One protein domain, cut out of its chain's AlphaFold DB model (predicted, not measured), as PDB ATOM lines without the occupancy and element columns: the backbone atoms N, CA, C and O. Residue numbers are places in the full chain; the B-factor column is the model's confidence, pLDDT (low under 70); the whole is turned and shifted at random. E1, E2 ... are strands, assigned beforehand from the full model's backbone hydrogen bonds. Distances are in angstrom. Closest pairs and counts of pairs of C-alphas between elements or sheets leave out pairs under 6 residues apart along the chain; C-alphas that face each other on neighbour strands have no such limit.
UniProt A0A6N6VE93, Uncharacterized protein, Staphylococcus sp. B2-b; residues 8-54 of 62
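This is residues 8 to 54 of the 62 residues of an uncharacterized protein of Staphylococcus sp. B2-b (UniProt A0A6N6VE93). Picture a long, strongly twisted hairpin of two strands, E2 and E3, which makes the long axis; near the end away from its turn, the short strand E4 folds back beside E3. Close to that same end, short E1 and the last printed residues come side by side, residues 9 to 10 pairing with residues 53 to 54, parallel. The printed part has 47 residues and four named strands, E1, E2, E3 and E4 along the chain, with no named helix. The sheet's order is E2, E3, E4, antiparallel throughout, and the class is all strand. The whole is loose, with a radius of gyration of the C-alphas of 12.8 A and spans of 39 by 18 by 13 A.

Begin at E1, residues 9 to 11, which pairs with no named strand. It meets E2, residues 16 to 25, only through their tight link. Next comes E3, residues 31 to 41, antiparallel to E2 at 151 degrees between their directions; the two are a hairpin. Look at N 20 and O 36, 2.9 A apart, and N 36 and O 20, 2.8 A apart, both within hydrogen-bond range. C-alphas 21 and 35 face each other at 4.2 A. E4, residues 44 to 48, forms a hairpin with E3, antiparallel at 142 degrees; there N 39 and O 46 are 3.1 A apart and N 46 and O 39 are 2.9 A apart, within hydrogen-bond range. E2, E3 and E4 are a meander, each strand the antiparallel neighbour of the one before, with E2 and E4 as edge strands and E3 as the inner one. E1 and E4 are apart. The closest C-alphas of E1 and E3, those of Ile 11 and Tyr 41, are 7.8 A apart.

Find C-alpha 9 at (266.986, 280.001, 353.612); from there E1 runs 6.2 A to C-alpha 11. E2 begins at C-alpha 16, at (269.491, 269.733, 355.940), and runs 27.2 A to C-alpha 25. E3, the longest strand with 11 residues, covers 29.8 A from C-alpha 31 to C-alpha 41. E4 runs 12.3 A from C-alpha 44 to C-alpha 48, which you find at (265.682, 274.690, 346.798).

The two C-alphas farthest apart are those of Thr 12 and Leu 28, at 39.5 A, while those of Ile 8 and Glu 54, the first and last printed, are 6.8 A apart. The printed part has no cut, and the links E1 to E2, E2 to E3 and E3 to E4 are tight. The mean pLDDT of the printed part is 87.6; look for values under 70 at residues 24 to 27 and 29 to 32.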
ATOM      1  N   ILE A   8     266.948 283.455 350.237       94.25
ATOM      2  CA  ILE A   8     267.920 282.616 350.954       94.25
ATOM      3  C   ILE A   8     267.230 282.024 352.191       94.25
ATOM      4  O   ILE A   8     266.405 282.688 352.825       94.25
ATOM      5  N   TYR A   9     267.512 280.759 352.484       95.00
ATOM      6  CA  TYR A   9     266.986 280.001 353.612       95.00
ATOM      7  C   TYR A   9     268.113 279.743 354.605       95.00
ATOM      8  O   TYR A   9     268.989 278.914 354.365       95.00
ATOM      9  N   GLU A  10     268.046 280.450 355.724       95.00
ATOM     10  CA  GLU A  10     268.904 280.230 356.882       95.00
ATOM     11  C   GLU A  10     268.378 279.027 357.674       95.00
ATOM     12  O   GLU A  10     267.231 279.029 358.137       95.00
ATOM     13  N   ILE A  11     269.192 277.979 357.792       94.62
ATOM     14  CA  ILE A  11     268.844 276.739 358.493       94.62
ATOM     15  C   ILE A  11     270.002 276.233 359.350       94.62
ATOM     16  O   ILE A  11     271.169 276.509 359.092       94.62
ATOM     17  N   THR A  12     269.679 275.433 360.355       95.00
ATOM     18  CA  THR A  12     270.642 274.621 361.102       95.00
ATOM     19  C   THR A  12     270.958 273.328 360.336       95.00
ATOM     20  O   THR A  12     270.233 272.930 359.417       95.00
ATOM     21  N   ARG A  13     272.075 272.665 360.665       92.62
ATOM     22  CA  ARG A  13     272.539 271.476 359.917       92.62
ATOM     23  C   ARG A  13     271.618 270.263 360.053       92.62
ATOM     24  O   ARG A  13     271.536 269.475 359.118       92.62
ATOM     25  N   ASP A  14     270.930 270.117 361.179       94.62
ATOM     26  CA  ASP A  14     269.929 269.071 361.427       94.62
ATOM     27  C   ASP A  14     268.728 269.160 360.468       94.62
ATOM     28  O   ASP A  14     268.139 268.138 360.126       94.62
ATOM     29  N   LYS A  15     268.418 270.363 359.968       95.56
ATOM     30  CA  LYS A  15     267.338 270.619 358.999       95.56
ATOM     31  C   LYS A  15     267.752 270.406 357.543       95.56
ATOM     32  O   LYS A  15     266.956 270.632 356.629       95.56
ATOM     33  N   PHE A  16     268.993 269.998 357.286       96.62
ATOM     34  CA  PHE A  16     269.491 269.733 355.940       96.62
ATOM     35  C   PHE A  16     269.465 268.238 355.626       96.62
ATOM     36  O   PHE A  16     270.185 267.444 356.228       96.62
ATOM     37  N   HIS A  17     268.670 267.849 354.629       96.44
ATOM     38  CA  HIS A  17     268.457 266.437 354.287       96.44
ATOM     39  C   HIS A  17     269.378 265.931 353.173       96.44
ATOM     40  O   HIS A  17     269.441 264.725 352.934       96.44
ATOM     41  N   GLY A  18     270.085 266.829 352.483       95.62
ATOM     42  CA  GLY A  18     271.067 266.474 351.462       95.62
ATOM     43  C   GLY A  18     270.839 267.133 350.105       95.62
ATOM     44  O   GLY A  18     269.889 267.890 349.886       95.62
ATOM     45  N   VAL A  19     271.745 266.811 349.182       95.50
ATOM     46  CA  VAL A  19     271.690 267.217 347.776       95.50
ATOM     47  C   VAL A  19     271.234 266.040 346.928       95.50
ATOM     48  O   VAL A  19     271.744 264.928 347.057       95.50
ATOM     49  N   PHE A  20     270.289 266.305 346.037       93.50
ATOM     50  CA  PHE A  20     269.713 265.331 345.123       93.50
ATOM     51  C   PHE A  20     269.770 265.885 343.705       93.50
ATOM     52  O   PHE A  20     269.732 267.095 343.511       93.50
ATOM     53  N   SER A  21     269.796 265.007 342.709       87.50
ATOM     54  CA  SER A  21     269.747 265.404 341.302       87.50
ATOM     55  C   SER A  21     268.495 264.836 340.660       87.50
ATOM     56  O   SER A  21     268.216 263.639 340.769       87.50
ATOM     57  N   ASN A  22     267.738 265.675 339.953       80.00
ATOM     58  CA  ASN A  22     266.736 265.142 339.041       80.00
ATOM     59  C   ASN A  22     267.472 264.629 337.807       80.00
ATOM     60  O   ASN A  22     268.081 265.413 337.081       80.00
ATOM     61  N   ARG A  23     267.383 263.328 337.535       72.00
ATOM     62  CA  ARG A  23     267.705 262.820 336.203       72.00
ATOM     63  C   ARG A  23     266.518 263.101 335.302       72.00
ATOM     64  O   ARG A  23     265.481 262.451 335.429       72.00
ATOM     65  N   LYS A  24     266.657 264.078 334.412       66.12
ATOM     66  CA  LYS A  24     265.708 264.274 333.318       66.12
ATOM     67  C   LYS A  24     266.341 263.790 332.022       66.12
ATOM     68  O   LYS A  24     267.496 264.094 331.736       66.12
ATOM     69  N   TYR A  25     265.564 263.029 331.259       62.12
ATOM     70  CA  TYR A  25     265.882 262.749 329.867       62.12
ATOM     71  C   TYR A  25     265.620 264.023 329.069       62.12
ATOM     72  O   TYR A  25     264.475 264.467 328.988       62.12
ATOM     73  N   ASP A  26     266.676 264.623 328.527       62.53
ATOM     74  CA  ASP A  26     266.525 265.676 327.528       62.53
ATOM     75  C   ASP A  26     266.158 265.052 326.167       62.53
ATOM     76  O   ASP A  26     266.441 263.879 325.908       62.53
ATOM     77  N   ILE A  27     265.539 265.834 325.280       64.25
ATOM     78  CA  ILE A  27     265.108 265.438 323.922       64.25
ATOM     79  C   ILE A  27     266.295 264.920 323.084       64.25
ATOM     80  O   ILE A  27     266.111 264.150 322.144       64.25
ATOM     81  N   LEU A  28     267.516 265.309 323.459       72.00
ATOM     82  CA  LEU A  28     268.777 264.900 322.838       72.00
ATOM     83  C   LEU A  28     269.397 263.628 323.449       72.00
ATOM     84  O   LEU A  28     270.512 263.268 323.084       72.00
ATOM     85  N   CYS A  29     268.709 262.945 324.372       59.44
ATOM     86  CA  CYS A  29     269.237 261.802 325.132       59.44
ATOM     87  C   CYS A  29     270.506 262.119 325.951       59.44
ATOM     88  O   CYS A  29     271.228 261.208 326.358       59.44
ATOM     89  N   GLU A  30     270.767 263.396 326.226       62.91
ATOM     90  CA  GLU A  30     271.813 263.830 327.145       62.91
ATOM     91  C   GLU A  30     271.239 263.878 328.566       62.91
ATOM     92  O   GLU A  30     270.163 264.435 328.807       62.91
ATOM     93  N   PHE A  31     271.938 263.269 329.527       62.91
ATOM     94  CA  PHE A  31     271.568 263.388 330.934       62.91
ATOM     95  C   PHE A  31     271.927 264.790 331.414       62.91
ATOM     96  O   PHE A  31     273.101 265.105 331.607       62.91
ATOM     97  N   ARG A  32     270.914 265.625 331.648       67.31
ATOM     98  CA  ARG A  32     271.083 266.833 332.453       67.31
ATOM     99  C   ARG A  32     270.761 266.493 333.897       67.31
ATOM    100  O   ARG A  32     269.621 266.171 334.233       67.31
ATOM    101  N   GLU A  33     271.789 266.529 334.735       77.31
ATOM    102  CA  GLU A  33     271.636 266.466 336.182       77.31
ATOM    103  C   GLU A  33     271.575 267.896 336.719       77.31
ATOM    104  O   GLU A  33     272.560 268.629 336.690       77.31
ATOM    105  N   GLU A  34     270.394 268.299 337.185       85.31
ATOM    106  CA  GLU A  34     270.200 269.566 337.889       85.31
ATOM    107  C   GLU A  34     270.129 269.273 339.395       85.31
ATOM    108  O   GLU A  34     269.111 268.733 339.860       85.31
ATOM    109  N   PRO A  35     271.208 269.549 340.156       91.12
ATOM    110  CA  PRO A  35     271.229 269.297 341.586       91.12
ATOM    111  C   PRO A  35     270.409 270.346 342.347       91.12
ATOM    112  O   PRO A  35     270.426 271.536 342.032       91.12
ATOM    113  N   PHE A  36     269.716 269.899 343.388       93.94
ATOM    114  CA  PHE A  36     268.937 270.721 344.309       93.94
ATOM    115  C   PHE A  36     269.144 270.237 345.746       93.94
ATOM    116  O   PHE A  36     269.428 269.061 345.986       93.94
ATOM    117  N   ALA A  37     268.986 271.137 346.710       96.44
ATOM    118  CA  ALA A  37     269.003 270.797 348.126       96.44
ATOM    119  C   ALA A  37     267.584 270.483 348.617       96.44
ATOM    120  O   ALA A  37     266.609 271.086 348.158       96.44
ATOM    121  N   VAL A  38     267.470 269.546 349.559       97.50
ATOM    122  CA  VAL A  38     266.244 269.308 350.330       97.50
ATOM    123  C   VAL A  38     266.475 269.769 351.759       97.50
ATOM    124  O   VAL A  38     267.418 269.321 352.414       97.50
ATOM    125  N   ILE A  39     265.605 270.657 352.231       97.56
ATOM    126  CA  ILE A  39     265.682 271.251 353.568       97.56
ATOM    127  C   ILE A  39     264.332 271.155 354.273       97.56
ATOM    128  O   ILE A  39     263.288 271.157 353.612       97.56
ATOM    129  N   GLU A  40     264.353 271.101 355.600       97.38
ATOM    130  CA  GLU A  40     263.172 271.293 356.432       97.38
ATOM    131  C   GLU A  40     263.012 272.777 356.778       97.38
ATOM    132  O   GLU A  40     263.873 273.395 357.404       97.38
ATOM    133  N   TYR A  41     261.889 273.358 356.365       93.56
ATOM    134  CA  TYR A  41     261.539 274.747 356.637       93.56
ATOM    135  C   TYR A  41     260.040 274.846 356.927       93.56
ATOM    136  O   TYR A  41     259.234 274.238 356.222       93.56
ATOM    137  N   ASP A  42     259.650 275.577 357.972       92.62
ATOM    138  CA  ASP A  42     258.256 275.665 358.442       92.62
ATOM    139  C   ASP A  42     257.574 274.284 358.602       92.62
ATOM    140  O   ASP A  42     256.423 274.086 358.197       92.62
ATOM    141  N   ASN A  43     258.298 273.312 359.180       92.69
ATOM    142  CA  ASN A  43     257.879 271.912 359.367       92.69
ATOM    143  C   ASN A  43     257.496 271.190 358.059       92.69
ATOM    144  O   ASN A  43     256.636 270.303 358.045       92.69
ATOM    145  N   LYS A  44     258.086 271.598 356.930       96.06
ATOM    146  CA  LYS A  44     257.881 270.983 355.616       96.06
ATOM    147  C   LYS A  44     259.212 270.748 354.925       96.06
ATOM    148  O   LYS A  44     260.104 271.588 354.971       96.06
ATOM    149  N   LEU A  45     259.298 269.640 354.194       97.00
ATOM    150  CA  LEU A  45     260.406 269.394 353.280       97.00
ATOM    151  C   LEU A  45     260.184 270.163 351.981       97.00
ATOM    152  O   LEU A  45     259.178 269.959 351.294       97.00
ATOM    153  N   ILE A  46     261.132 271.024 351.630       96.25
ATOM    154  CA  ILE A  46     261.108 271.799 350.389       96.25
ATOM    155  C   ILE A  46     262.368 271.543 349.563       96.25
ATOM    156  O   ILE A  46     263.420 271.184 350.091       96.25
ATOM    157  N   LYS A  47     262.247 271.720 348.243       95.75
ATOM    158  CA  LYS A  47     263.365 271.671 347.294       95.75
ATOM    159  C   LYS A  47     263.807 273.094 346.982       95.75
ATOM    160  O   LYS A  47     262.957 273.916 346.641       95.75
ATOM    161  N   VAL A  48     265.104 273.364 347.058       94.75
ATOM    162  CA  VAL A  48     265.682 274.690 346.798       94.75
ATOM    163  C   VAL A  48     266.941 274.577 345.939       94.75
ATOM    164  O   VAL A  48     267.579 273.521 345.886       94.75
ATOM    165  N   GLU A  49     267.300 275.654 345.244       94.06
ATOM    166  CA  GLU A  49     268.580 275.725 344.535       94.06
ATOM    167  C   GLU A  49     269.734 275.755 345.556       94.06
ATOM    168  O   GLU A  49     269.583 276.269 346.663       94.06
ATOM    169  N   LEU A  50     270.899 275.203 345.201       93.56
ATOM    170  CA  LEU A  50     271.994 274.999 346.162       93.56
ATOM    171  C   LEU A  50     272.485 276.291 346.834       93.56
ATOM    172  O   LEU A  50     272.779 276.275 348.023       93.56
ATOM    173  N   TYR A  51     272.545 277.409 346.105       93.00
ATOM    174  CA  TYR A  51     272.981 278.694 346.673       93.00
ATOM    175  C   TYR A  51     271.929 279.349 347.574       93.00
ATOM    176  O   TYR A  51     272.210 280.379 348.173       93.00
ATOM    177  N   GLN A  52     270.708 278.808 347.638       95.38
ATOM    178  CA  GLN A  52     269.660 279.343 348.501       95.38
ATOM    179  C   GLN A  52     269.763 278.824 349.935       95.38
ATOM    180  O   GLN A  52     268.913 279.181 350.740       95.38
ATOM    181  N   VAL A  53     270.736 277.974 350.262       95.56
ATOM    182  CA  VAL A  53     270.911 277.424 351.610       95.56
ATOM    183  C   VAL A  53     272.074 278.124 352.299       95.56
ATOM    184  O   VAL A  53     273.195 278.100 351.794       95.56
ATOM    185  N   GLU A  54     271.810 278.691 353.470       95.44
ATOM    186  CA  GLU A  54     272.818 279.261 354.359       95.44
ATOM    187  C   GLU A  54     272.730 278.570 355.721       95.44
ATOM    188  O   GLU A  54     271.644 278.409 356.282       95.44
TER     189      GLU A  54